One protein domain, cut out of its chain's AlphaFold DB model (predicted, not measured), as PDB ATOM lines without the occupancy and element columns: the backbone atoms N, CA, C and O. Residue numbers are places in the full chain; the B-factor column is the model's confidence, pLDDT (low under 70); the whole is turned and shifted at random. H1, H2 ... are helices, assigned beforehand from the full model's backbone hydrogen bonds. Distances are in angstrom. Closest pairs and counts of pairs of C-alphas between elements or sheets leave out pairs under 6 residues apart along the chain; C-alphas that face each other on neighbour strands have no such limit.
ATOM      1  N   LEU A   2     140.466 255.124 319.257       77.56
ATOM      2  CA  LEU A   2     141.475 254.469 318.408       77.56
ATOM      3  C   LEU A   2     140.873 253.385 317.503       77.56
ATOM      4  O   LEU A   2     140.988 253.494 316.292       77.56
ATOM      5  N   GLU A   3     140.128 252.425 318.055       76.75
ATOM      6  CA  GLU A   3     139.496 251.374 317.240       76.75
ATOM      7  C   GLU A   3     138.524 251.899 316.183       76.75
ATOM      8  O   GLU A   3     138.428 251.333 315.100       76.75
ATOM      9  N   HIS A   4     137.830 253.000 316.476       79.19
ATOM     10  CA  HIS A   4     136.929 253.626 315.518       79.19
ATOM     11  C   HIS A   4     137.710 254.160 314.312       79.19
ATOM     12  O   HIS A   4     137.412 253.791 313.183       79.19
ATOM     13  N   PHE A   5     138.757 254.959 314.540       77.56
ATOM     14  CA  PHE A   5     139.552 255.535 313.451       77.56
ATOM     15  C   PHE A   5     140.446 254.515 312.734       77.56
ATOM     16  O   PHE A   5     140.741 254.694 311.558       77.56
ATOM     17  N   CYS A   6     140.854 253.438 313.407       76.56
ATOM     18  CA  CYS A   6     141.660 252.376 312.805       76.56
ATOM     19  C   CYS A   6     140.851 251.420 311.914       76.56
ATOM     20  O   CYS A   6     141.455 250.657 311.166       76.56
ATOM     21  N   HIS A   7     139.515 251.437 311.979       70.38
ATOM     22  CA  HIS A   7     138.690 250.477 311.245       70.38
ATOM     23  C   HIS A   7     138.673 250.725 309.728       70.38
ATOM     24  O   HIS A   7     138.626 249.780 308.947       70.38
ATOM     25  N   SER A   8     138.689 251.987 309.291       71.50
ATOM     26  CA  SER A   8     138.687 252.336 307.868       71.50
ATOM     27  C   SER A   8     139.100 253.790 307.644       71.50
ATOM     28  O   SER A   8     138.766 254.661 308.448       71.50
ATOM     29  N   ASN A   9     139.723 254.078 306.496       72.25
ATOM     30  CA  ASN A   9     140.009 255.443 306.031       72.25
ATOM     31  C   ASN A   9     138.740 256.301 305.906       72.25
ATOM     32  O   ASN A   9     138.799 257.524 306.003       72.25
ATOM     33  N   ILE A  10     137.578 255.661 305.751       70.44
ATOM     34  CA  ILE A  10     136.259 256.298 305.733       70.44
ATOM     35  C   ILE A  10     135.988 257.066 307.034       70.44
ATOM     36  O   ILE A  10     135.355 258.118 307.019       70.44
ATOM     37  N   MET A  11     136.518 256.590 308.163       72.00
ATOM     38  CA  MET A  11     136.336 257.223 309.472       72.00
ATOM     39  C   MET A  11     137.117 258.537 309.596       72.00
ATOM     40  O   MET A  11     136.807 259.353 310.460       72.00
ATOM     41  N   ALA A  12     138.063 258.815 308.688       72.44
ATOM     42  CA  ALA A  12     138.700 260.129 308.585       72.44
ATOM     43  C   ALA A  12     137.701 261.238 308.199       72.44
ATOM     44  O   ALA A  12     137.974 262.419 308.422       72.44
ATOM     45  N   LEU A  13     136.528 260.884 307.657       71.62
ATOM     46  CA  LEU A  13     135.437 261.826 307.401       71.62
ATOM     47  C   LEU A  13     134.788 262.353 308.689       71.62
ATOM     48  O   LEU A  13     134.149 263.402 308.650       71.62
ATOM     49  N   CYS A  14     134.998 261.693 309.834       73.00
ATOM     50  CA  CYS A  14     134.593 262.177 311.152       73.00
ATOM     51  C   CYS A  14     135.546 263.294 311.630       73.00
ATOM     52  O   CYS A  14     136.306 263.151 312.588       73.00
ATOM     53  N   THR A  15     135.555 264.419 310.911       72.38
ATOM     54  CA  THR A  15     136.357 265.612 311.217       72.38
ATOM     55  C   THR A  15     135.488 266.866 311.266       72.38
ATOM     56  O   THR A  15     134.298 266.846 310.969       72.38
ATOM     57  N   THR A  16     136.068 267.987 311.699       70.88
ATOM     58  CA  THR A  16     135.381 269.285 311.685       70.88
ATOM     59  C   THR A  16     134.922 269.649 310.268       70.88
ATOM     60  O   THR A  16     135.690 269.413 309.332       70.88
ATOM     61  N   PRO A  17     133.779 270.340 310.099       65.62
ATOM     62  CA  PRO A  17     133.165 270.612 308.792       65.62
ATOM     63  C   PRO A  17     134.098 271.305 307.782       65.62
ATOM     64  O   PRO A  17     133.974 271.085 306.582       65.62
ATOM     65  N   ASN A  18     135.084 272.075 308.253       64.12
ATOM     66  CA  ASN A  18     136.062 272.759 307.398       64.12
ATOM     67  C   ASN A  18     137.107 271.820 306.766       64.12
ATOM     68  O   ASN A  18     137.673 272.145 305.728       64.12
ATOM     69  N   ASN A  19     137.381 270.672 307.390       69.88
ATOM     70  CA  ASN A  19     138.398 269.723 306.930       69.88
ATOM     71  C   ASN A  19     137.811 268.594 306.080       69.88
ATOM     72  O   ASN A  19     138.568 267.902 305.405       69.88
ATOM     73  N   VAL A  20     136.484 268.447 306.066       69.81
ATOM     74  CA  VAL A  20     135.780 267.385 305.340       69.81
ATOM     75  C   VAL A  20     136.130 267.412 303.849       69.81
ATOM     76  O   VAL A  20     136.496 266.379 303.302       69.81
ATOM     77  N   ALA A  21     136.141 268.587 303.209       66.75
ATOM     78  CA  ALA A  21     136.502 268.717 301.792       66.75
ATOM     79  C   ALA A  21     137.935 268.230 301.495       66.75
ATOM     80  O   ALA A  21     138.150 267.438 300.582       66.75
ATOM     81  N   ASN A  22     138.900 268.609 302.338       71.44
ATOM     82  CA  ASN A  22     140.301 268.200 302.191       71.44
ATOM     83  C   ASN A  22     140.510 266.695 302.415       71.44
ATOM     84  O   ASN A  22     141.464 266.117 301.895       71.44
ATOM     85  N   VAL A  23     139.674 266.073 303.249       68.81
ATOM     86  CA  VAL A  23     139.715 264.627 303.490       68.81
ATOM     87  C   VAL A  23     139.090 263.882 302.316       68.81
ATOM     88  O   VAL A  23     139.671 262.902 301.865       68.81
ATOM     89  N   ILE A  24     137.976 264.376 301.770       68.38
ATOM     90  CA  ILE A  24     137.313 263.799 300.593       68.38
ATOM     91  C   ILE A  24     138.255 263.769 299.380       68.38
ATOM     92  O   ILE A  24     138.272 262.781 298.644       68.38
ATOM     93  N   ASP A  25     139.090 264.794 299.207       69.94
ATOM     94  CA  ASP A  25     140.088 264.840 298.133       69.94
ATOM     95  C   ASP A  25     141.212 263.804 298.294       69.94
ATOM     96  O   ASP A  25     141.839 263.413 297.310       69.94
ATOM     97  N   LYS A  26     141.456 263.332 299.522       74.94
ATOM     98  CA  LYS A  26     142.475 262.321 299.845       74.94
ATOM     99  C   LYS A  26     141.937 260.887 299.845       74.94
ATOM    100  O   LYS A  26     142.734 259.964 299.997       74.94
ATOM    101  N   LEU A  27     140.625 260.686 299.702       71.50
ATOM    102  CA  LEU A  27     140.028 259.351 299.705       71.50
ATOM    103  C   LEU A  27     140.360 258.581 298.425       71.50
ATOM    104  O   LEU A  27     140.321 259.119 297.316       71.50
ATOM    105  N   THR A  28     140.651 257.291 298.587       71.31
ATOM    106  CA  THR A  28     140.918 256.391 297.464       71.31
ATOM    107  C   THR A  28     139.618 255.912 296.806       71.31
ATOM    108  O   THR A  28     138.536 255.973 297.389       71.31
ATOM    109  N   HIS A  29     139.705 255.409 295.570       66.12
ATOM    110  CA  HIS A  29     138.542 254.886 294.841       66.12
ATOM    111  C   HIS A  29     137.875 253.696 295.569       66.12
ATOM    112  O   HIS A  29     136.663 253.514 295.471       66.12
ATOM    113  N   GLU A  30     138.634 252.899 296.323       66.81
ATOM    114  CA  GLU A  30     138.096 251.784 297.117       66.81
ATOM    115  C   GLU A  30     137.283 252.275 298.321       66.81
ATOM    116  O   GLU A  30     136.203 251.749 298.595       66.81
ATOM    117  N   ASP A  31     137.737 253.343 298.981       67.00
ATOM    118  CA  ASP A  31     137.009 253.978 300.085       67.00
ATOM    119  C   ASP A  31     135.674 254.568 299.607       67.00
ATOM    120  O   ASP A  31     134.654 254.447 300.288       67.00
ATOM    121  N   LEU A  32     135.653 255.145 298.400       64.12
ATOM    122  CA  LEU A  32     134.433 255.661 297.774       64.12
ATOM    123  C   LEU A  32     133.443 254.542 297.421       64.12
ATOM    124  O   LEU A  32     132.243 254.720 297.615       64.12
ATOM    125  N   LEU A  33     133.920 253.379 296.966       63.78
ATOM    126  CA  LEU A  33     133.066 252.211 296.713       63.78
ATOM    127  C   LEU A  33     132.491 251.630 298.011       63.78
ATOM    128  O   LEU A  33     131.323 251.246 298.056       63.78
ATOM    129  N   ASN A  34     133.286 251.587 299.081       66.31
ATOM    130  CA  ASN A  34     132.823 251.138 300.394       66.31
ATOM    131  C   ASN A  34     131.799 252.111 300.997       66.31
ATOM    132  O   ASN A  34     130.796 251.677 301.555       66.31
ATOM    133  N   LEU A  35     131.990 253.418 300.811       66.62
ATOM    134  CA  LEU A  35     130.999 254.438 301.157       66.62
ATOM    135  C   LEU A  35     129.713 254.308 300.341       66.62
ATOM    136  O   LEU A  35     128.627 254.389 300.906       66.62
ATOM    137  N   GLN A  36     129.812 254.051 299.038       64.88
ATOM    138  CA  GLN A  36     128.644 253.832 298.179       64.88
ATOM    139  C   GLN A  36     127.829 252.611 298.613       64.88
ATOM    140  O   GLN A  36     126.605 252.693 298.672       64.88
ATOM    141  N   LYS A  37     128.497 251.517 298.999       67.31
ATOM    142  CA  LYS A  37     127.845 250.331 299.581       67.31
ATOM    143  C   LYS A  37     127.207 250.601 300.945       67.31
ATOM    144  O   LYS A  37     126.253 249.930 301.305       67.31
ATOM    145  N   LEU A  38     127.738 251.540 301.728       63.69
ATOM    146  CA  LEU A  38     127.166 251.911 303.027       63.69
ATOM    147  C   LEU A  38     125.988 252.885 302.909       63.69
ATOM    148  O   LEU A  38     125.152 252.935 303.810       63.69
ATOM    149  N   ILE A  39     125.946 253.673 301.833       62.62
ATOM    150  CA  ILE A  39     124.945 254.722 301.598       62.62
ATOM    151  C   ILE A  39     123.813 254.230 300.668       62.62
ATOM    152  O   ILE A  39     122.806 254.924 300.537       62.62
ATOM    153  N   ASP A  40     123.930 253.029 300.082       58.91
ATOM    154  CA  ASP A  40     122.961 252.428 299.147       58.91
ATOM    155  C   ASP A  40     122.556 253.394 298.014       58.91
ATOM    156  O   ASP A  40     121.376 253.653 297.769       58.91
ATOM    157  N   ARG A  41     123.542 253.978 297.312       57.41
ATOM    158  CA  ARG A  41     123.281 254.823 296.130       57.41
ATOM    159  C   ARG A  41     124.064 254.392 294.899       57.41
ATOM    160  O   ARG A  41     125.276 254.194 294.955       57.41
ATOM    161  N   GLU A  42     123.352 254.314 293.776       46.19
ATOM    162  CA  GLU A  42     123.922 254.018 292.465       46.19
ATOM    163  C   GLU A  42     124.747 255.187 291.907       46.19
ATOM    164  O   GLU A  42     124.472 256.374 292.114       46.19
ATOM    165  N   SER A  43     125.792 254.793 291.188       49.34
ATOM    166  CA  SER A  43     126.864 255.571 290.578       49.34
ATOM    167  C   SER A  43     126.408 256.837 289.846       49.34
ATOM    168  O   SER A  43     126.111 256.824 288.655       49.34
ATOM    169  N   SER A  44     126.474 257.967 290.545       44.44
ATOM    170  CA  SER A  44     126.707 259.274 289.927       44.44
ATOM    171  C   SER A  44     128.211 259.536 290.005       44.44
ATOM    172  O   SER A  44     128.806 259.250 291.042       44.44
ATOM    173  N   GLY A  45     128.837 259.997 288.918       56.56
ATOM    174  CA  GLY A  45     130.300 260.074 288.770       56.56
ATOM    175  C   GLY A  45     131.063 260.555 290.014       56.56
ATOM    176  O   GLY A  45     130.561 261.370 290.789       56.56
ATOM    177  N   THR A  46     132.292 260.059 290.185       60.22
ATOM    178  CA  THR A  46     133.141 260.241 291.382       60.22
ATOM    179  C   THR A  46     133.169 261.678 291.912       60.22
ATOM    180  O   THR A  46     133.042 261.890 293.112       60.22
ATOM    181  N   GLU A  47     133.240 262.674 291.031       64.19
ATOM    182  CA  GLU A  47     133.259 264.097 291.396       64.19
ATOM    183  C   GLU A  47     131.900 264.654 291.859       64.19
ATOM    184  O   GLU A  47     131.843 265.515 292.738       64.19
ATOM    185  N   HIS A  48     130.786 264.151 291.320       66.44
ATOM    186  CA  HIS A  48     129.451 264.509 291.807       66.44
ATOM    187  C   HIS A  48     129.194 263.868 293.172       66.44
ATOM    188  O   HIS A  48     128.689 264.526 294.076       66.44
ATOM    189  N   PHE A  49     129.598 262.607 293.342       67.81
ATOM    190  CA  PHE A  49     129.460 261.892 294.607       67.81
ATOM    191  C   PHE A  49     130.244 262.567 295.738       67.81
ATOM    192  O   PHE A  49     129.696 262.742 296.819       67.81
ATOM    193  N   LYS A  50     131.476 263.034 295.487       69.62
ATOM    194  CA  LYS A  50     132.265 263.798 296.471       69.62
ATOM    195  C   LYS A  50     131.553 265.064 296.957       69.62
ATOM    196  O   LYS A  50     131.543 265.332 298.155       69.62
ATOM    197  N   LYS A  51     130.934 265.824 296.047       73.50
ATOM    198  CA  LYS A  51     130.165 267.030 296.399       73.50
ATOM    199  C   LYS A  51     128.894 266.689 297.169       73.50
ATOM    200  O   LYS A  51     128.663 267.258 298.227       73.50
ATOM    201  N   THR A  52     128.124 265.708 296.693       74.75
ATOM    202  CA  THR A  52     126.929 265.226 297.403       74.75
ATOM    203  C   THR A  52     127.276 264.720 298.801       74.75
ATOM    204  O   THR A  52     126.561 265.015 299.748       74.75
ATOM    205  N   LEU A  53     128.399 264.019 298.956       74.00
ATOM    206  CA  LEU A  53     128.865 263.513 300.242       74.00
ATOM    207  C   LEU A  53     129.321 264.644 301.176       74.00
ATOM    208  O   LEU A  53     129.031 264.594 302.368       74.00
ATOM    209  N   ALA A  54     129.980 265.684 300.655       75.81
ATOM    210  CA  ALA A  54     130.309 266.873 301.441       75.81
ATOM    211  C   ALA A  54     129.042 267.573 301.963       75.81
ATOM    212  O   ALA A  54     128.966 267.886 303.152       75.81
ATOM    213  N   ASP A  55     128.036 267.751 301.104       77.69
ATOM    214  CA  ASP A  55     126.750 268.344 301.478       77.69
ATOM    215  C   ASP A  55     126.003 267.462 302.494       77.69
ATOM    216  O   ASP A  55     125.474 267.957 303.488       77.69
ATOM    217  N   GLU A  56     125.997 266.140 302.306       74.94
ATOM    218  CA  GLU A  56     125.373 265.192 303.237       74.94
ATOM    219  C   GLU A  56     126.064 265.177 304.606       74.94
ATOM    220  O   GLU A  56     125.381 265.153 305.631       74.94
ATOM    221  N   ILE A  57     127.395 265.269 304.656       77.50
ATOM    222  CA  ILE A  57     128.141 265.381 305.916       77.50
ATOM    223  C   ILE A  57     127.848 266.715 306.605       77.50
ATOM    224  O   ILE A  57     127.626 266.740 307.817       77.50
ATOM    225  N   GLN A  58     127.796 267.827 305.867       79.00
ATOM    226  CA  GLN A  58     127.421 269.123 306.439       79.00
ATOM    227  C   GLN A  58     125.996 269.100 306.998       79.00
ATOM    228  O   GLN A  58     125.775 269.536 308.131       79.00
ATOM    229  N   ASN A  59     125.052 268.516 306.258       78.62
ATOM    230  CA  ASN A  59     123.681 268.304 306.717       78.62
ATOM    231  C   ASN A  59     123.637 267.408 307.961       78.62
ATOM    232  O   ASN A  59     122.866 267.670 308.882       78.62
ATOM    233  N   TYR A  60     124.495 266.390 308.035       79.12
ATOM    234  CA  TYR A  60     124.586 265.517 309.198       79.12
ATOM    235  C   TYR A  60     125.164 266.226 310.427       79.12
ATOM    236  O   TYR A  60     124.639 266.080 311.528       79.12
ATOM    237  N   HIS A  61     126.193 267.058 310.265       77.56
ATOM    238  CA  HIS A  61     126.696 267.901 311.353       77.56
ATOM    239  C   HIS A  61     125.641 268.900 311.834       77.56
ATOM    240  O   HIS A  61     125.482 269.093 313.040       77.56
ATOM    241  N   ALA A  62     124.900 269.516 310.911       78.06
ATOM    242  CA  ALA A  62     123.790 270.401 311.241       78.06
ATOM    243  C   ALA A  62     122.694 269.653 312.018       78.06
ATOM    244  O   ALA A  62     122.220 270.137 313.047       78.06
ATOM    245  N   TYR A  63     122.369 268.435 311.584       81.31
ATOM    246  CA  TYR A  63     121.459 267.536 312.280       81.31
ATOM    247  C   TYR A  63     121.950 267.181 313.688       81.31
ATOM    248  O   TYR A  63     121.188 267.318 314.638       81.31
ATOM    249  N   LEU A  64     123.216 266.785 313.860       79.62
ATOM    250  CA  LEU A  64     123.777 266.472 315.176       79.62
ATOM    251  C   LEU A  64     123.742 267.689 316.100       79.62
ATOM    252  O   LEU A  64     123.393 267.557 317.270       79.62
ATOM    253  N   ASN A  65     124.070 268.879 315.601       78.69
ATOM    254  CA  ASN A  65     123.996 270.101 316.400       78.69
ATOM    255  C   ASN A  65     122.559 270.391 316.848       78.69
ATOM    256  O   ASN A  65     122.335 270.661 318.030       78.69
ATOM    257  N   ALA A  66     121.587 270.262 315.939       79.06
ATOM    258  CA  ALA A  66     120.174 270.380 316.277       79.06
ATOM    259  C   ALA A  66     119.759 269.312 317.303       79.06
ATOM    260  O   ALA A  66     119.154 269.637 318.319       79.06
ATOM    261  N   PHE A  67     120.155 268.055 317.108       82.69
ATOM    262  CA  PHE A  67     119.858 266.956 318.022       82.69
ATOM    263  C   PHE A  67     120.337 267.255 319.450       82.69
ATOM    264  O   PHE A  67     119.553 267.165 320.392       82.69
ATOM    265  N   HIS A  68     121.592 267.685 319.627       81.75
ATOM    266  CA  HIS A  68     122.117 268.039 320.951       81.75
ATOM    267  C   HIS A  68     121.418 269.265 321.553       81.75
ATOM    268  O   HIS A  68     121.205 269.306 322.765       81.75
ATOM    269  N   LEU A  69     121.043 270.251 320.732       79.31
ATOM    270  CA  LEU A  69     120.299 271.430 321.175       79.31
ATOM    271  C   LEU A  69     118.928 271.038 321.737       79.31
ATOM    272  O   LEU A  69     118.606 271.365 322.880       79.31
ATOM    273  N   PHE A  70     118.146 270.282 320.969       79.81
ATOM    274  CA  PHE A  70     116.814 269.847 321.387       79.81
ATOM    275  C   PHE A  70     116.862 268.841 322.538       79.81
ATOM    276  O   PHE A  70     115.964 268.846 323.378       79.81
ATOM    277  N   LEU A  71     117.923 268.035 322.644       83.38
ATOM    278  CA  LEU A  71     118.129 267.145 323.787       83.38
ATOM    279  C   LEU A  71     118.345 267.939 325.081       83.38
ATOM    280  O   LEU A  71     117.778 267.600 326.118       83.38
ATOM    281  N   LYS A  72     119.124 269.025 325.027       81.19
ATOM    282  CA  LYS A  72     119.288 269.935 326.169       81.19
ATOM    283  C   LYS A  72     117.977 270.635 326.529       81.19
ATOM    284  O   LYS A  72     117.633 270.687 327.708       81.19
ATOM    285  N   CYS A  73     117.212 271.078 325.531       80.75
ATOM    286  CA  CYS A  73     115.894 271.674 325.752       80.75
ATOM    287  C   CYS A  73     114.949 270.684 326.451       80.75
ATOM    288  O   CYS A  73     114.294 271.026 327.434       80.75
ATOM    289  N   LEU A  74     114.922 269.429 325.993       82.56
ATOM    290  CA  LEU A  74     114.145 268.362 326.623       82.56
ATOM    291  C   LEU A  74     114.619 268.089 328.058       82.56
ATOM    292  O   LEU A  74     113.794 267.903 328.951       82.56
ATOM    293  N   HIS A  75     115.931 268.114 328.305       83.19
ATOM    294  CA  HIS A  75     116.488 267.948 329.645       83.19
ATOM    295  C   HIS A  75     116.004 269.032 330.617       83.19
ATOM    296  O   HIS A  75     115.541 268.697 331.707       83.19
ATOM    297  N   ILE A  76     116.014 270.309 330.209       81.62
ATOM    298  CA  ILE A  76     115.478 271.413 331.027       81.62
ATOM    299  C   ILE A  76     114.012 271.157 331.393       81.62
ATOM    300  O   ILE A  76     113.605 271.375 332.534       81.62
ATOM    301  N   LEU A  77     113.212 270.636 330.463       76.69
ATOM    302  CA  LEU A  77     111.806 270.347 330.735       76.69
ATOM    303  C   LEU A  77     111.626 269.187 331.723       76.69
ATOM    304  O   LEU A  77     110.760 269.265 332.603       76.69
ATOM    305  N   VAL A  78     112.445 268.140 331.603       79.44
ATOM    306  CA  VAL A  78     112.214 266.844 332.254       79.44
ATOM    307  C   VAL A  78     112.956 266.656 333.583       79.44
ATOM    308  O   VAL A  78     112.432 265.953 334.443       79.44
ATOM    309  N   HIS A  79     114.111 267.292 333.807       78.06
ATOM    310  CA  HIS A  79     114.949 267.014 334.989       78.06
ATOM    311  C   HIS A  79     114.248 267.252 336.341       78.06
ATOM    312  O   HIS A  79     114.403 266.445 337.251       78.06
ATOM    313  N   ASP A  80     113.406 268.287 336.462       74.62
ATOM    314  CA  ASP A  80     112.683 268.563 337.718       74.62
ATOM    315  C   ASP A  80     111.404 267.725 337.906       74.62
ATOM    316  O   ASP A  80     110.607 267.996 338.810       74.62
ATOM    317  N   LEU A  81     111.092 266.781 337.010       78.12
ATOM    318  CA  LEU A  81     109.859 265.997 337.114       78.12
ATOM    319  C   LEU A  81     109.964 264.931 338.222       78.12
ATOM    320  O   LEU A  81     110.972 264.225 338.312       78.12
ATOM    321  N   PRO A  82     108.917 264.771 339.057       69.56
ATOM    322  CA  PRO A  82     108.908 263.751 340.097       69.56
ATOM    323  C   PRO A  82     108.951 262.361 339.454       69.56
ATOM    324  O   PRO A  82     108.210 262.086 338.515       69.56
ATOM    325  N   GLY A  83     109.830 261.493 339.953       67.75
ATOM    326  CA  GLY A  83     110.034 260.144 339.411       67.75
ATOM    327  C   GLY A  83     111.066 260.045 338.283       67.75
ATOM    328  O   GLY A  83     111.395 258.930 337.903       67.75
ATOM    329  N   VAL A  84     111.602 261.175 337.793       71.50
ATOM    330  CA  VAL A  84     112.724 261.265 336.834       71.50
ATOM    331  C   VAL A  84     112.682 260.180 335.732       71.50
ATOM    332  O   VAL A  84     113.641 259.426 335.554       71.50
ATOM    333  N   PRO A  85     111.575 260.069 334.971       69.88
ATOM    334  CA  PRO A  85     111.330 258.923 334.091       69.88
ATOM    335  C   PRO A  85     112.359 258.787 332.957       69.88
ATOM    336  O   PRO A  85     112.604 257.688 332.478       69.88
ATOM    337  N   LEU A  86     112.999 259.884 332.540       71.50
ATOM    338  CA  LEU A  86     114.002 259.881 331.468       71.50
ATOM    339  C   LEU A  86     115.439 260.143 331.961       71.50
ATOM    340  O   LEU A  86     116.340 260.343 331.147       71.50
ATOM    341  N   GLY A  87     115.659 260.128 333.277       73.00
ATOM    342  CA  GLY A  87     116.970 260.342 333.889       73.00
ATOM    343  C   GLY A  87     117.256 261.787 334.312       73.00
ATOM    344  O   GLY A  87     116.717 262.753 333.767       73.00
ATOM    345  N   ASN A  88     118.092 261.929 335.344       76.88
ATOM    346  CA  ASN A  88     118.436 263.225 335.951       76.88
ATOM    347  C   ASN A  88     119.626 263.868 335.235       76.88
ATOM    348  O   ASN A  88     119.918 265.045 335.398       76.88
ATOM    349  N   GLN A  89     120.363 263.083 334.458       83.19
ATOM    350  CA  GLN A  89     121.549 263.556 333.769       83.19
ATOM    351  C   GLN A  89     121.327 263.568 332.263       83.19
ATOM    352  O   GLN A  89     120.707 262.668 331.699       83.19
ATOM    353  N   VAL A  90     121.936 264.545 331.586       81.81
ATOM    354  CA  VAL A  90     121.922 264.642 330.116       81.81
ATOM    355  C   VAL A  90     122.423 263.346 329.461       81.81
ATOM    356  O   VAL A  90     121.928 262.967 328.404       81.81
ATOM    357  N   ARG A  91     123.356 262.624 330.103       84.69
ATOM    358  CA  ARG A  91     123.879 261.339 329.604       84.69
ATOM    359  C   ARG A  91     122.819 260.234 329.535       84.69
ATOM    360  O   ARG A  91     122.845 259.434 328.607       84.69
ATOM    361  N   GLU A  92     121.899 260.191 330.497       82.62
ATOM    362  CA  GLU A  92     120.846 259.168 330.574       82.62
ATOM    363  C   GLU A  92     119.797 259.426 329.493       82.62
ATOM    364  O   GLU A  92     119.442 258.518 328.743       82.62
ATOM    365  N   LEU A  93     119.417 260.698 329.328       81.62
ATOM    366  CA  LEU A  93     118.579 261.161 328.225       81.62
ATOM    367  C   LEU A  93     119.202 260.853 326.865       81.62
ATOM    368  O   LEU A  93     118.520 260.349 325.979       81.62
ATOM    369  N   TYR A  94     120.498 261.124 326.705       84.25
ATOM    370  CA  TYR A  94     121.230 260.841 325.473       84.25
ATOM    371  C   TYR A  94     121.240 259.343 325.150       84.25
ATOM    372  O   TYR A  94     120.930 258.950 324.026       84.25
ATOM    373  N   TYR A  95     121.524 258.499 326.144       82.06
ATOM    374  CA  TYR A  95     121.480 257.047 325.984       82.06
ATOM    375  C   TYR A  95     120.075 256.558 325.614       82.06
ATOM    376  O   TYR A  95     119.921 255.811 324.648       82.06
ATOM    377  N   SER A  96     119.039 257.019 326.320       77.56
ATOM    378  CA  SER A  96     117.650 256.653 326.020       77.56
ATOM    379  C   SER A  96     117.237 257.096 324.614       77.56
ATOM    380  O   SER A  96     116.571 256.348 323.897       77.56
ATOM    381  N   ALA A  97     117.685 258.280 324.187       80.19
ATOM    382  CA  ALA A  97     117.405 258.827 322.866       80.19
ATOM    383  C   ALA A  97     118.033 258.023 321.726       80.19
ATOM    384  O   ALA A  97     117.404 257.853 320.685       80.19
ATOM    385  N   ILE A  98     119.248 257.511 321.924       79.12
ATOM    386  CA  ILE A  98     119.975 256.743 320.904       79.12
ATOM    387  C   ILE A  98     119.590 255.265 320.915       79.12
ATOM    388  O   ILE A  98     119.564 254.625 319.863       79.12
ATOM    389  N   SER A  99     119.329 254.701 322.095       74.38
ATOM    390  CA  SER A  99     119.170 253.257 322.252       74.38
ATOM    391  C   SER A  99     117.740 252.771 322.043       74.38
ATOM    392  O   SER A  99     117.574 251.672 321.521       74.38
ATOM    393  N   LYS A 100     116.729 253.525 322.495       68.12
ATOM    394  CA  LYS A 100     115.337 253.042 322.577       68.12
ATOM    395  C   LYS A 100     114.328 253.894 321.806       68.12
ATOM    396  O   LYS A 100     113.178 253.480 321.694       68.12
ATOM    397  N   GLY A 101     114.748 255.059 321.307       67.38
ATOM    398  CA  GLY A 101     113.852 256.051 320.723       67.38
ATOM    399  C   GLY A 101     112.953 256.671 321.792       67.38
ATOM    400  O   GLY A 101     112.109 256.005 322.390       67.38
ATOM    401  N   ILE A 102     113.100 257.977 322.031       68.44
ATOM    402  CA  ILE A 102     112.406 258.673 323.133       68.44
ATOM    403  C   ILE A 102     110.873 258.522 323.023       68.44
ATOM    404  O   ILE A 102     110.178 258.437 324.025       68.44
ATOM    405  N   PHE A 103     110.328 258.446 321.806       66.56
ATOM    406  CA  PHE A 103     108.877 258.433 321.580       66.56
ATOM    407  C   PHE A 103     108.193 257.084 321.814       66.56
ATOM    408  O   PHE A 103     106.969 257.054 321.935       66.56
ATOM    409  N   LEU A 104     108.944 255.980 321.818       68.12
ATOM    410  CA  LEU A 104     108.394 254.633 322.010       68.12
ATOM    411  C   LEU A 104     108.355 254.230 323.487       68.12
ATOM    412  O   LEU A 104     107.673 253.274 323.848       68.12
ATOM    413  N   THR A 105     109.077 254.954 324.340       74.69
ATOM    414  CA  THR A 105     109.192 254.647 325.764       74.69
ATOM    415  C   THR A 105     107.984 255.199 326.531       74.69
ATOM    416  O   THR A 105     107.578 256.352 326.356       74.69
ATOM    417  N   SER A 106     107.402 254.376 327.407       75.06
ATOM    418  CA  SER A 106     106.325 254.765 328.336       75.06
ATOM    419  C   SER A 106     106.699 255.978 329.192       75.06
ATOM    420  O   SER A 106     105.861 256.826 329.493       75.06
ATOM    421  N   GLU A 107     107.984 256.095 329.490       78.50
ATOM    422  CA  GLU A 107     108.645 257.109 330.290       78.50
ATOM    423  C   GLU A 107     108.463 258.512 329.694       78.50
ATOM    424  O   GLU A 107     108.246 259.480 330.423       78.50
ATOM    425  N   TYR A 108     108.469 258.640 328.363       78.75
ATOM    426  CA  TYR A 108     108.215 259.915 327.690       78.75
ATOM    427  C   TYR A 108     106.752 260.335 327.803       78.75
ATOM    428  O   TYR A 108     106.451 261.493 328.097       78.75
ATOM    429  N   VAL A 109     105.828 259.389 327.623       78.62
ATOM    430  CA  VAL A 109     104.389 259.653 327.760       78.62
ATOM    431  C   VAL A 109     104.060 260.075 329.193       78.62
ATOM    432  O   VAL A 109     103.253 260.981 329.404       78.62
ATOM    433  N   GLU A 110     104.689 259.451 330.186       80.31
ATOM    434  CA  GLU A 110     104.569 259.841 331.590       80.31
ATOM    435  C   GLU A 110     105.181 261.217 331.858       80.31
ATOM    436  O   GLU A 110     104.519 262.055 332.468       80.31
ATOM    437  N   ALA A 111     106.374 261.512 331.333       80.44
ATOM    438  CA  ALA A 111     107.003 262.825 331.474       80.44
ATOM    439  C   ALA A 111     106.122 263.955 330.915       80.44
ATOM    440  O   ALA A 111     105.923 264.977 331.573       80.44
ATOM    441  N   PHE A 112     105.537 263.759 329.729       78.12
ATOM    442  CA  PHE A 112     104.665 264.745 329.083       78.12
ATOM    443  C   PHE A 112     103.322 264.905 329.805       78.12
ATOM    444  O   PHE A 112     102.801 266.019 329.895       78.12
ATOM    445  N   LYS A 113     102.789 263.828 330.398       80.56
ATOM    446  CA  LYS A 113     101.642 263.912 331.316       80.56
ATOM    447  C   LYS A 113     101.997 264.687 332.583       80.56
ATOM    448  O   LYS A 113     101.226 265.528 333.011       80.56
ATOM    449  N   LEU A 114     103.162 264.459 333.184       80.31
ATOM    450  CA  LEU A 114     103.580 265.200 334.379       80.31
ATOM    451  C   LEU A 114     103.816 266.688 334.075       80.31
ATOM    452  O   LEU A 114     103.475 267.538 334.896       80.31
ATOM    453  N   LEU A 115     104.320 267.012 332.882       77.31
ATOM    454  CA  LEU A 115     104.403 268.384 332.367       77.31
ATOM    455  C   LEU A 115     103.026 269.051 332.264       77.31
ATOM    456  O   LEU A 115     102.900 270.227 332.603       77.31
ATOM    457  N   SER A 116     101.981 268.313 331.875       74.25
ATOM    458  CA  SER A 116     100.619 268.856 331.819       74.25
ATOM    459  C   SER A 116      99.972 269.056 333.194       74.25
ATOM    460  O   SER A 116      98.941 269.713 333.275       74.25
ATOM    461  N   PHE A 117     100.568 268.586 334.291       77.94
ATOM    462  CA  PHE A 117     100.080 268.855 335.652       77.94
ATOM    463  C   PHE A 117     100.821 269.994 336.367       77.94
ATOM    464  O   PHE A 117     100.499 270.303 337.513       77.94
ATOM    465  N   ARG A 118     101.795 270.643 335.713       75.19
ATOM    466  CA  ARG A 118     102.566 271.747 336.307       75.19
ATOM    467  C   ARG A 118     101.782 273.060 336.392       75.19
ATOM    468  O   ARG A 118     100.879 273.321 335.588       75.19
ATOM    469  N   SER A 119     102.153 273.879 337.383       77.69
ATOM    470  CA  SER A 119     101.604 275.222 337.593       77.69
ATOM    471  C   SER A 119     102.014 276.171 336.460       77.69
ATOM    472  O   SER A 119     102.992 275.926 335.750       77.69
ATOM    473  N   LYS A 120     101.246 277.254 336.270       72.81
ATOM    474  CA  LYS A 120     101.497 278.255 335.218       72.81
ATOM    475  C   LYS A 120     102.867 278.914 335.357       72.81
ATOM    476  O   LYS A 120     103.590 279.000 334.373       72.81
ATOM    477  N   GLU A 121     103.229 279.309 336.573       73.94
ATOM    478  CA  GLU A 121     104.495 279.987 336.869       73.94
ATOM    479  C   GLU A 121     105.701 279.075 336.587       73.94
ATOM    480  O   GLU A 121     106.571 279.435 335.800       73.94
ATOM    481  N   GLU A 122     105.694 277.835 337.099       77.75
ATOM    482  CA  GLU A 122     106.788 276.877 336.860       77.75
ATOM    483  C   GLU A 122     106.942 276.514 335.374       77.75
ATOM    484  O   GLU A 122     108.053 276.288 334.890       77.75
ATOM    485  N   PHE A 123     105.830 276.419 334.640       76.62
ATOM    486  CA  PHE A 123     105.847 276.066 333.223       76.62
ATOM    487  C   PHE A 123     106.398 277.203 332.355       76.62
ATOM    488  O   PHE A 123     107.226 276.949 331.477       76.62
ATOM    489  N   VAL A 124     105.998 278.449 332.626       75.06
ATOM    490  CA  VAL A 124     106.519 279.636 331.929       75.06
ATOM    491  C   VAL A 124     108.007 279.822 332.224       75.06
ATOM    492  O   VAL A 124     108.782 279.975 331.282       75.06
ATOM    493  N   ASP A 125     108.436 279.685 333.482       78.69
ATOM    494  CA  ASP A 125     109.854 279.775 333.860       78.69
ATOM    495  C   ASP A 125     110.714 278.729 333.141       78.69
ATOM    496  O   ASP A 125     111.833 279.010 332.703       78.69
ATOM    497  N   LYS A 126     110.201 277.504 332.980       78.38
ATOM    498  CA  LYS A 126     110.895 276.448 332.235       78.38
ATOM    499  C   LYS A 126     110.994 276.750 330.748       78.38
ATOM    500  O   LYS A 126     112.059 276.542 330.172       78.38
ATOM    501  N   ILE A 127     109.924 277.233 330.123       75.88
ATOM    502  CA  ILE A 127     109.970 277.602 328.704       75.88
ATOM    503  C   ILE A 127     110.896 278.805 328.502       75.88
ATOM    504  O   ILE A 127     111.682 278.797 327.561       75.88
ATOM    505  N   ALA A 128     110.902 279.780 329.412       77.31
ATOM    506  CA  ALA A 128     111.850 280.891 329.379       77.31
ATOM    507  C   ALA A 128     113.307 280.401 329.474       77.31
ATOM    508  O   ALA A 128     114.157 280.840 328.704       77.31
ATOM    509  N   LYS A 129     113.598 279.419 330.342       79.81
ATOM    510  CA  LYS A 129     114.919 278.761 330.394       79.81
ATOM    511  C   LYS A 129     115.274 278.045 329.088       79.81
ATOM    512  O   LYS A 129     116.430 278.090 328.678       79.81
ATOM    513  N   VAL A 130     114.305 277.403 328.431       77.75
ATOM    514  CA  VAL A 130     114.504 276.779 327.111       77.75
ATOM    515  C   VAL A 130     114.809 277.839 326.048       77.75
ATOM    516  O   VAL A 130     115.741 277.655 325.274       77.75
ATOM    517  N   ILE A 131     114.089 278.963 326.039       73.38
ATOM    518  CA  ILE A 131     114.325 280.071 325.102       73.38
ATOM    519  C   ILE A 131     115.710 280.677 325.311       73.38
ATOM    520  O   ILE A 131     116.459 280.782 324.349       73.38
ATOM    521  N   ASN A 132     116.105 280.955 326.555       77.75
ATOM    522  CA  ASN A 132     117.451 281.456 326.852       77.75
ATOM    523  C   ASN A 132     118.537 280.482 326.370       77.75
ATOM    524  O   ASN A 132     119.546 280.900 325.814       77.75
ATOM    525  N   GLN A 133     118.322 279.172 326.524       74.31
ATOM    526  CA  GLN A 133     119.266 278.171 326.031       74.31
ATOM    527  C   GLN A 133     119.344 278.132 324.495       74.31
ATOM    528  O   GLN A 133     120.417 277.872 323.946       74.31
ATOM    529  N   LEU A 134     118.232 278.381 323.800       69.56
ATOM    530  CA  LEU A 134     118.197 278.517 322.344       69.56
ATOM    531  C   LEU A 134     118.898 279.814 321.891       69.56
ATOM    532  O   LEU A 134     119.704 279.763 320.960       69.56
ATOM    533  N   ASP A 135     118.687 280.930 322.592       69.06
ATOM    534  CA  ASP A 135     119.329 282.230 322.331       69.06
ATOM    535  C   ASP A 135     120.850 282.198 322.578       69.06
ATOM    536  O   ASP A 135     121.642 282.682 321.759       69.06
ATOM    537  N   ASP A 136     121.296 281.550 323.657       69.50
ATOM    538  CA  ASP A 136     122.717 281.330 323.954       69.50
ATOM    539  C   ASP A 136     123.389 280.481 322.862       69.50
ATOM    540  O   ASP A 136     124.547 280.704 322.489       69.50
ATOM    541  N   HIS A 137     122.670 279.499 322.315       64.81
ATOM    542  CA  HIS A 137     123.166 278.658 321.229       64.81
ATOM    543  C   HIS A 137     123.176 279.374 319.870       64.81
ATOM    544  O   HIS A 137     124.103 279.145 319.084       64.81
ATOM    545  N   LEU A 138     122.224 280.271 319.597       60.41
ATOM    546  CA  LEU A 138     122.254 281.159 318.427       60.41
ATOM    547  C   LEU A 138     123.414 282.155 318.479       60.41
ATOM    548  O   LEU A 138     124.050 282.431 317.461       60.41
ATOM    549  N   SER A 139     123.726 282.657 319.672       59.22
ATOM    550  CA  SER A 139     124.834 283.590 319.888       59.22
ATOM    551  C   SER A 139     126.198 282.928 319.657       59.22
ATOM    552  O   SER A 139     127.127 283.560 319.156       59.22
ATOM    553  N   ASN A 140     126.308 281.632 319.972       57.34
ATOM    554  CA  ASN A 140     127.566 280.888 319.929       57.34
ATOM    555  C   ASN A 140     127.783 280.052 318.654       57.34
ATOM    556  O   ASN A 140     128.921 279.669 318.370       57.34
ATOM    557  N   SER A 141     126.742 279.753 317.866       53.81
ATOM    558  CA  SER A 141     126.854 278.884 316.687       53.81
ATOM    559  C   SER A 141     126.528 279.602 315.370       53.81
ATOM    560  O   SER A 141     125.587 280.379 315.252       53.81
ATOM    561  N   LYS A 142     127.351 279.358 314.341       53.03
ATOM    562  CA  LYS A 142     127.205 279.964 313.002       53.03
ATOM    563  C   LYS A 142     126.255 279.195 312.072       53.03
ATOM    564  O   LYS A 142     126.067 279.630 310.941       53.03
ATOM    565  N   PHE A 143     125.691 278.070 312.510       49.22
ATOM    566  CA  PHE A 143     124.940 277.150 311.651       49.22
ATOM    567  C   PHE A 143     123.466 277.063 312.065       49.22
ATOM    568  O   PHE A 143     123.163 276.899 313.240       49.22
ATOM    569  N   ASN A 144     122.579 277.154 311.066       50.34
ATOM    570  CA  ASN A 144     121.111 277.090 311.142       50.34
ATOM    571  C   ASN A 144     120.418 278.200 311.948       50.34
ATOM    572  O   ASN A 144     119.496 277.932 312.713       50.34
ATOM    573  N   LYS A 145     120.812 279.458 311.724       55.66
ATOM    574  CA  LYS A 145     120.142 280.624 312.322       55.66
ATOM    575  C   LYS A 145     118.652 280.690 311.975       55.66
ATOM    576  O   LYS A 145     117.829 280.751 312.871       55.66
ATOM    577  N   ASN A 146     118.302 280.547 310.697       54.06
ATOM    578  CA  ASN A 146     116.946 280.844 310.226       54.06
ATOM    579  C   ASN A 146     115.869 279.877 310.763       54.06
ATOM    580  O   ASN A 146     114.820 280.327 311.209       54.06
ATOM    581  N   GLU A 147     116.112 278.560 310.766       57.38
ATOM    582  CA  GLU A 147     115.117 277.598 311.278       57.38
ATOM    583  C   GLU A 147     114.950 277.686 312.799       57.38
ATOM    584  O   GLU A 147     113.855 277.498 313.323       57.38
ATOM    585  N   VAL A 148     116.039 277.965 313.520       57.69
ATOM    586  CA  VAL A 148     116.016 278.089 314.980       57.69
ATOM    587  C   VAL A 148     115.401 279.430 315.395       57.69
ATOM    588  O   VAL A 148     114.657 279.468 316.370       57.69
ATOM    589  N   GLU A 149     115.621 280.500 314.626       59.88
ATOM    590  CA  GLU A 149     114.965 281.803 314.796       59.88
ATOM    591  C   GLU A 149     113.448 281.715 314.569       59.88
ATOM    592  O   GLU A 149     112.683 282.240 315.375       59.88
ATOM    593  N   GLU A 150     112.980 280.996 313.543       61.84
ATOM    594  CA  GLU A 150     111.541 280.766 313.338       61.84
ATOM    595  C   GLU A 150     110.907 279.986 314.497       61.84
ATOM    596  O   GLU A 150     109.808 280.317 314.946       61.84
ATOM    597  N   ILE A 151     111.608 278.979 315.020       60.94
ATOM    598  CA  ILE A 151     111.153 278.202 316.179       60.94
ATOM    599  C   ILE A 151     111.140 279.068 317.439       60.94
ATOM    600  O   ILE A 151     110.215 278.962 318.238       60.94
ATOM    601  N   LEU A 152     112.114 279.960 317.611       61.38
ATOM    602  CA  LEU A 152     112.138 280.908 318.722       61.38
ATOM    603  C   LEU A 152     110.982 281.893 318.661       61.38
ATOM    604  O   LEU A 152     110.314 282.089 319.671       61.38
ATOM    605  N   ILE A 153     110.699 282.458 317.488       64.31
ATOM    606  CA  ILE A 153     109.555 283.355 317.292       64.31
ATOM    607  C   ILE A 153     108.258 282.607 317.609       64.31
ATOM    608  O   ILE A 153     107.438 283.100 318.380       64.31
ATOM    609  N   GLN A 154     108.103 281.381 317.102       64.69
ATOM    610  CA  GLN A 154     106.925 280.561 317.380       64.69
ATOM    611  C   GLN A 154     106.798 280.229 318.870       64.69
ATOM    612  O   GLN A 154     105.703 280.356 319.407       64.69
ATOM    613  N   LEU A 155     107.885 279.877 319.564       63.41
ATOM    614  CA  LEU A 155     107.888 279.621 321.011       63.41
ATOM    615  C   LEU A 155     107.612 280.881 321.839       63.41
ATOM    616  O   LEU A 155     106.906 280.804 322.843       63.41
ATOM    617  N   GLN A 156     108.121 282.037 321.419       65.38
ATOM    618  CA  GLN A 156     107.874 283.325 322.065       65.38
ATOM    619  C   GLN A 156     106.427 283.790 321.870       65.38
ATOM    620  O   GLN A 156     105.812 284.283 322.812       65.38
ATOM    621  N   ASP A 157     105.848 283.610 320.686       68.94
ATOM    622  CA  ASP A 157     104.438 283.923 320.431       68.94
ATOM    623  C   ASP A 157     103.519 283.007 321.233       68.94
ATOM    624  O   ASP A 157     102.530 283.432 321.829       68.94
ATOM    625  N   HIS A 158     103.908 281.747 321.337       62.25
ATOM    626  CA  HIS A 158     103.267 280.761 322.176       62.25
ATOM    627  C   HIS A 158     103.374 281.059 323.681       62.25
ATOM    628  O   HIS A 158     102.390 280.865 324.397       62.25
ATOM    629  N   LEU A 159     104.502 281.593 324.157       61.56
ATOM    630  CA  LEU A 159     104.632 282.117 325.519       61.56
ATOM    631  C   LEU A 159     103.722 283.315 325.761       61.56
ATOM    632  O   LEU A 159     102.974 283.316 326.737       61.56
ATOM    633  N   LYS A 160     103.712 284.292 324.848       64.62
ATOM    634  CA  LYS A 160     102.815 285.453 324.937       64.62
ATOM    635  C   LYS A 160     101.355 285.009 325.001       64.62
ATOM    636  O   LYS A 160     100.579 285.558 325.776       64.62
ATOM    637  N   LEU A 161     100.973 283.974 324.248       62.84
ATOM    638  CA  LEU A 161      99.628 283.393 324.307       62.84
ATOM    639  C   LEU A 161      99.307 282.746 325.667       62.84
ATOM    640  O   LEU A 161      98.160 282.830 326.100       62.84
ATOM    641  N   ILE A 162     100.274 282.140 326.368       61.59
ATOM    642  CA  ILE A 162     100.079 281.632 327.743       61.59
ATOM    643  C   ILE A 162      99.977 282.772 328.753       61.59
ATOM    644  O   ILE A 162      99.157 282.719 329.673       61.59
ATOM    645  N   GLU A 163     100.840 283.776 328.627       59.97
ATOM    646  CA  GLU A 163     100.878 284.919 329.538       59.97
ATOM    647  C   GLU A 163      99.562 285.696 329.459       59.97
ATOM    648  O   GLU A 163      98.949 285.961 330.495       59.97
ATOM    649  N   VAL A 164      99.070 285.931 328.237       59.28
ATOM    650  CA  VAL A 164      97.779 286.574 327.947       59.28
ATOM    651  C   VAL A 164      96.586 285.681 328.309       59.28
ATOM    652  O   VAL A 164      95.526 286.198 328.659       59.28
ATOM    653  N   ALA A 165      96.730 284.352 328.276       55.75
ATOM    654  CA  ALA A 165      95.693 283.435 328.745       55.75
ATOM    655  C   ALA A 165      95.551 283.522 330.275       55.75
ATOM    656  O   ALA A 165      96.223 282.825 331.040       55.75
ATOM    657  N   THR A 166      94.660 284.395 330.736       50.72
ATOM    658  CA  THR A 166      94.163 284.405 332.113       50.72
ATOM    659  C   THR A 166      93.431 283.100 332.429       50.72
ATOM    660  O   THR A 166      92.940 282.409 331.534       50.72
ATOM    661  N   ASP A 167      93.324 282.775 333.720       50.84
ATOM    662  CA  ASP A 167      92.570 281.627 334.256       50.84
ATOM    663  C   ASP A 167      91.047 281.699 333.993       50.84
ATOM    664  O   ASP A 167      90.259 280.972 334.600       50.84
ATOM    665  N   GLU A 168      90.608 282.569 333.086       43.25
ATOM    666  CA  GLU A 168      89.222 282.668 332.678       43.25
ATOM    667  C   GLU A 168      88.809 281.417 331.908       43.25
ATOM    668  O   GLU A 168      89.223 281.197 330.766       43.25
ATOM    669  N   MET A 169      87.920 280.632 332.510       39.53
ATOM    670  CA  MET A 169      87.214 279.565 331.812       39.53
ATOM    671  C   MET A 169      86.592 280.119 330.526       39.53
ATOM    672  O   MET A 169      85.932 281.159 330.540       39.53
ATOM    673  N   ILE A 170      86.779 279.429 329.397       43.66
ATOM    674  CA  ILE A 170      86.031 279.763 328.181       43.66
ATOM    675  C   ILE A 170      84.540 279.618 328.500       43.66
ATOM    676  O   ILE A 170      84.113 278.593 329.036       43.66
ATOM    677  N   GLU A 171      83.743 280.619 328.119       42.75
ATOM    678  CA  GLU A 171      82.275 280.621 328.130       42.75
ATOM    679  C   GLU A 171      81.655 279.558 327.185       42.75
ATOM    680  O   GLU A 171      80.649 279.797 326.528       42.75
ATOM    681  N   ASN A 208      90.450 274.917 330.947       62.38
ATOM    682  CA  ASN A 208      90.664 276.358 331.078       62.38
ATOM    683  C   ASN A 208      91.314 276.934 329.796       62.38
ATOM    684  O   ASN A 208      91.983 276.189 329.072       62.38
ATOM    685  N   LYS A 209      91.182 278.243 329.510       64.81
ATOM    686  CA  LYS A 209      91.912 278.902 328.393       64.81
ATOM    687  C   LYS A 209      93.409 278.589 328.464       64.81
ATOM    688  O   LYS A 209      94.026 278.249 327.455       64.81
ATOM    689  N   TYR A 210      93.949 278.607 329.683       67.44
ATOM    690  CA  TYR A 210      95.314 278.197 329.994       67.44
ATOM    691  C   TYR A 210      95.602 276.722 329.661       67.44
ATOM    692  O   TYR A 210      96.630 276.423 329.066       67.44
ATOM    693  N   GLU A 211      94.700 275.793 329.986       68.56
ATOM    694  CA  GLU A 211      94.914 274.366 329.707       68.56
ATOM    695  C   GLU A 211      94.898 274.062 328.206       68.56
ATOM    696  O   GLU A 211      95.675 273.233 327.742       68.56
ATOM    697  N   ILE A 212      94.065 274.765 327.432       71.31
ATOM    698  CA  ILE A 212      94.043 274.656 325.967       71.31
ATOM    699  C   ILE A 212      95.327 275.232 325.367       71.31
ATOM    700  O   ILE A 212      95.926 274.601 324.497       71.31
ATOM    701  N   ALA A 213      95.772 276.400 325.843       71.38
ATOM    702  CA  ALA A 213      97.041 276.985 325.424       71.38
ATOM    703  C   ALA A 213      98.204 276.033 325.744       71.38
ATOM    704  O   ALA A 213      98.950 275.667 324.845       71.38
ATOM    705  N   ARG A 214      98.291 275.525 326.978       75.06
ATOM    706  CA  ARG A 214      99.311 274.562 327.411       75.06
ATOM    707  C   ARG A 214      99.300 273.284 326.574       75.06
ATOM    708  O   ARG A 214     100.357 272.855 326.125       75.06
ATOM    709  N   ASP A 215      98.134 272.693 326.322       75.94
ATOM    710  CA  ASP A 215      98.026 271.484 325.498       75.94
ATOM    711  C   ASP A 215      98.499 271.733 324.057       75.94
ATOM    712  O   ASP A 215      99.144 270.869 323.463       75.94
ATOM    713  N   ASN A 216      98.211 272.908 323.490       77.56
ATOM    714  CA  ASN A 216      98.696 273.282 322.159       77.56
ATOM    715  C   ASN A 216     100.222 273.415 322.130       77.56
ATOM    716  O   ASN A 216     100.848 272.994 321.160       77.56
ATOM    717  N   LEU A 217     100.825 273.916 323.205       75.88
ATOM    718  CA  LEU A 217     102.279 274.012 323.326       75.88
ATOM    719  C   LEU A 217     102.952 272.688 323.530       75.88
ATOM    720  O   LEU A 217     103.956 272.420 322.890       75.88
ATOM    721  N   ILE A 218     102.395 271.845 324.387       79.25
ATOM    722  CA  ILE A 218     102.919 270.502 324.591       79.25
ATOM    723  C   ILE A 218     102.881 269.737 323.262       79.25
ATOM    724  O   ILE A 218     103.868 269.098 322.910       79.25
ATOM    725  N   LYS A 219     101.804 269.875 322.477       81.12
ATOM    726  CA  LYS A 219     101.716 269.301 321.124       81.12
ATOM    727  C   LYS A 219     102.735 269.898 320.159       81.12
ATOM    728  O   LYS A 219     103.354 269.148 319.416       81.12
ATOM    729  N   TYR A 220     102.913 271.217 320.162       77.81
ATOM    730  CA  TYR A 220     103.908 271.882 319.322       77.81
ATOM    731  C   TYR A 220     105.340 271.457 319.691       77.81
ATOM    732  O   TYR A 220     106.149 271.135 318.828       77.81
ATOM    733  N   MET A 221     105.647 271.345 320.981       76.31
ATOM    734  CA  MET A 221     106.925 270.816 321.456       76.31
ATOM    735  C   MET A 221     107.100 269.354 321.064       76.31
ATOM    736  O   MET A 221     108.177 268.960 320.631       76.31
ATOM    737  N   GLU A 222     106.047 268.544 321.149       79.81
ATOM    738  CA  GLU A 222     106.089 267.159 320.698       79.81
ATOM    739  C   GLU A 222     106.359 267.058 319.188       79.81
ATOM    740  O   GLU A 222     107.175 266.234 318.773       79.81
ATOM    741  N   THR A 223     105.742 267.898 318.350       80.94
ATOM    742  CA  THR A 223     106.021 267.909 316.904       80.94
ATOM    743  C   THR A 223     107.438 268.391 316.601       80.94
ATOM    744  O   THR A 223     108.102 267.800 315.747       80.94
ATOM    745  N   LEU A 224     107.939 269.397 317.326       76.62
ATOM    746  CA  LEU A 224     109.329 269.852 317.231       76.62
ATOM    747  C   LEU A 224     110.309 268.742 317.611       76.62
ATOM    748  O   LEU A 224     111.206 268.411 316.837       76.62
ATOM    749  N   PHE A 225     110.111 268.113 318.767       79.44
ATOM    750  CA  PHE A 225     110.950 267.011 319.213       79.44
ATOM    751  C   PHE A 225     110.898 265.848 318.223       79.44
ATOM    752  O   PHE A 225     111.947 265.322 317.872       79.44
ATOM    753  N   ARG A 226     109.734 265.486 317.671       79.69
ATOM    754  CA  ARG A 226     109.639 264.439 316.633       79.69
ATOM    755  C   ARG A 226     110.386 264.792 315.346       79.69
ATOM    756  O   ARG A 226     110.875 263.894 314.659       79.69
ATOM    757  N   LYS A 227     110.479 266.079 315.001       78.38
ATOM    758  CA  LYS A 227     111.222 266.542 313.822       78.38
ATOM    759  C   LYS A 227     112.735 266.435 314.033       78.38
ATOM    760  O   LYS A 227     113.416 265.954 313.129       78.38
ATOM    761  N   TYR A 228     113.235 266.847 315.201       74.31
ATOM    762  CA  TYR A 228     114.671 267.028 315.446       74.31
ATOM    763  C   TYR A 228     115.346 265.930 316.291       74.31
ATOM    764  O   TYR A 228     116.535 265.685 316.115       74.31
ATOM    765  N   LEU A 229     114.618 265.224 317.161       75.19
ATOM    766  CA  LEU A 229     115.116 264.103 317.979       75.19
ATOM    767  C   LEU A 229     114.856 262.748 317.306       75.19
ATOM    768  O   LEU A 229     114.397 261.799 317.943       75.19
ATOM    769  N   LYS A 230     115.117 262.653 316.001       72.19
ATOM    770  CA  LYS A 230     115.062 261.362 315.307       72.19
ATOM    771  C   LYS A 230     116.202 260.465 315.790       72.19
ATOM    772  O   LYS A 230     117.222 260.931 316.292       72.19
ATOM    773  N   GLU A 231     116.028 259.156 315.660       72.00
ATOM    774  CA  GLU A 231     117.088 258.220 316.020       72.00
ATOM    775  C   GLU A 231     118.273 258.395 315.060       72.00
ATOM    776  O   GLU A 231     118.090 258.265 313.844       72.00
ATOM    777  N   PRO A 232     119.498 258.645 315.562       68.69
ATOM    778  CA  PRO A 232     120.673 258.778 314.702       68.69
ATOM    779  C   PRO A 232     120.926 257.535 313.842       68.69
ATOM    780  O   PRO A 232     121.440 257.669 312.736       68.69
ATOM    781  N   LYS A 233     120.493 256.352 314.307       66.19
ATOM    782  CA  LYS A 233     120.562 255.063 313.595       66.19
ATOM    783  C   LYS A 233     119.787 255.042 312.274       66.19
ATOM    784  O   LYS A 233     120.090 254.228 311.410       66.19
ATOM    785  N   SER A 234     118.813 255.936 312.100       62.75
ATOM    786  CA  SER A 234     118.005 256.024 310.878       62.75
ATOM    787  C   SER A 234     118.771 256.616 309.690       62.75
ATOM    788  O   SER A 234     118.261 256.574 308.572       62.75
ATOM    789  N   THR A 235     119.943 257.221 309.901       65.94
ATOM    790  CA  THR A 235     120.733 257.833 308.824       65.94
ATOM    791  C   THR A 235     121.880 256.921 308.404       65.94
ATOM    792  O   THR A 235     122.623 256.435 309.252       65.94
ATOM    793  N   SER A 236     122.099 256.752 307.100       65.19
ATOM    794  CA  SER A 236     123.167 255.893 306.557       65.19
ATOM    795  C   SER A 236     124.578 256.306 307.009       65.19
ATOM    796  O   SER A 236     125.457 255.461 307.165       65.19
ATOM    797  N   LEU A 237     124.786 257.594 307.311       70.88
ATOM    798  CA  LEU A 237     126.052 258.141 307.825       70.88
ATOM    799  C   LEU A 237     126.312 257.844 309.312       70.88
ATOM    800  O   LEU A 237     127.410 258.104 309.799       70.88
ATOM    801  N   TYR A 238     125.346 257.265 310.033       75.25
ATOM    802  CA  TYR A 238     125.472 256.925 311.454       75.25
ATOM    803  C   TYR A 238     126.744 256.138 311.766       75.25
ATOM    804  O   TYR A 238     127.449 256.462 312.715       75.25
ATOM    805  N   LYS A 239     127.076 255.152 310.927       74.31
ATOM    806  CA  LYS A 239     128.234 254.265 311.122       74.31
ATOM    807  C   LYS A 239     129.580 255.000 311.104       74.31
ATOM    808  O   LYS A 239     130.552 254.476 311.631       74.31
ATOM    809  N   ILE A 240     129.637 256.186 310.494       76.81
ATOM    810  CA  ILE A 240     130.859 256.994 310.394       76.81
ATOM    811  C   ILE A 240     131.067 257.829 311.661       76.81
ATOM    812  O   ILE A 240     132.199 258.063 312.061       76.81
ATOM    813  N   PHE A 241     129.987 258.284 312.300       77.25
ATOM    814  CA  PHE A 241     130.062 259.179 313.461       77.25
ATOM    815  C   PHE A 241     129.858 258.466 314.799       77.25
ATOM    816  O   PHE A 241     130.335 258.944 315.828       77.25
ATOM    817  N   PHE A 242     129.156 257.334 314.799       78.00
ATOM    818  CA  PHE A 242     128.870 256.542 315.986       78.00
ATOM    819  C   PHE A 242     129.621 255.219 315.952       78.00
ATOM    820  O   PHE A 242     129.724 254.553 314.923       78.00
TER     821      PHE A 242
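AT A GLANCE: This is residues 2 to 171 and 208 to 242 of the 338 residues of a protein of Abscondita terminalis (UniProt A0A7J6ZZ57). One long helix, H5, links a small head of short helices to a four-helix bundle: its later part packs on H8 and H10, with H9 completing the bundle by packing on those two, while its first part reaches away to the head, made of H1 to H4 and H11. H6 and H7 pack on the bundle end of H5. The printed part has 205 residues, with eleven named helices, H1 to H11 in chain order, and no named strand; the class is all helix. The whole is loose, with a radius of gyration of the C-alphas of 20.7 A, and is a rod spanning 69 by 33 by 29 A.

HOW THE PARTS SIT: H5, residues 46 to 78, is the hub, touching five other helices. With residues 69 to 77 alone it touches H8, residues 120 to 140, at a shallow tilt of 32 degrees, opposite ways; the closest C-alphas, of Cys 73 and Val 130, are 5.5 A apart. H8 and H9, residues 145 to 164, form a helical hairpin at 19 degrees, with C-alphas 138 and 145 closest at 6.5 A. H10, residues 209 to 228, touches H9 at a shallow tilt of 15 degrees, opposite ways, with C-alphas 162 and 213 closest at 6.0 A. H10 also touches H5, with C-alphas 67 and 228 closest at 5.8 A. H5, H8, H9 and H10 are an up and down bundle, each running against the one before it in the chain; H5 and H9 are apart. H6, residues 90 to 99, touches H5, with C-alphas 75 and 90 closest at 6.4 A. H7, residues 106 to 116, touches H10, with C-alphas 116 and 215 closest at 7.3 A, and only just touches H5, with 3 pairs of C-alphas within 8 A, those of Val 78 and Ala 111 closest at 6.6 A. In the head, H3, residues 20 to 24, touches H5, with C-alphas 21 and 54 closest at 6.5 A. H2, residues 9 to 13, touches H3, with C-alphas 13 and 20 closest at 5.9 A, and H11, residues 238 to 241, with C-alphas 11 and 240 closest at 5.6 A. H2 only just touches H4, residues 29 to 39, with 3 pairs of C-alphas within 8 A, those of Ile 10 and Asp 31 closest at 6.2 A. H1, residues 2 to 6, and H2 touch only at the corner, and only just, with 3 pairs within 8 A; C-alphas 5 and 11 are closest at 5.4 A. Every O i to N i+4 pair is within hydrogen-bond range in H1 and H3 to H10; in H2 it is 0 of 1, with 2 of 2 O i to N i+3 pairs within range, and H11 is too short for an O i to N i+4 pair.

IN THESE COORDINATES: H5 measures 46.4 A from C-alpha 46 at (133.141, 260.241, 291.382) to C-alpha 78 at (112.214, 266.844, 332.254). H8 measures 30.3 A, H10 28.8 A and H9 27.9 A. H11 ends at C-alpha 241, (130.062, 259.179, 313.461).

THE WHOLE: The C-alphas of Thr 28 and Glu 171, the two farthest apart, are 70.5 A apart. Residues 172 to 207 are not printed; C-alphas 171 and 208 are 9.9 A apart across this cut. The link from H5 to H6, 11 residues, is long. The mean pLDDT of the printed part is 70.7; 85 residues are under 70, among them residues 29 to 50 and 134 to 171.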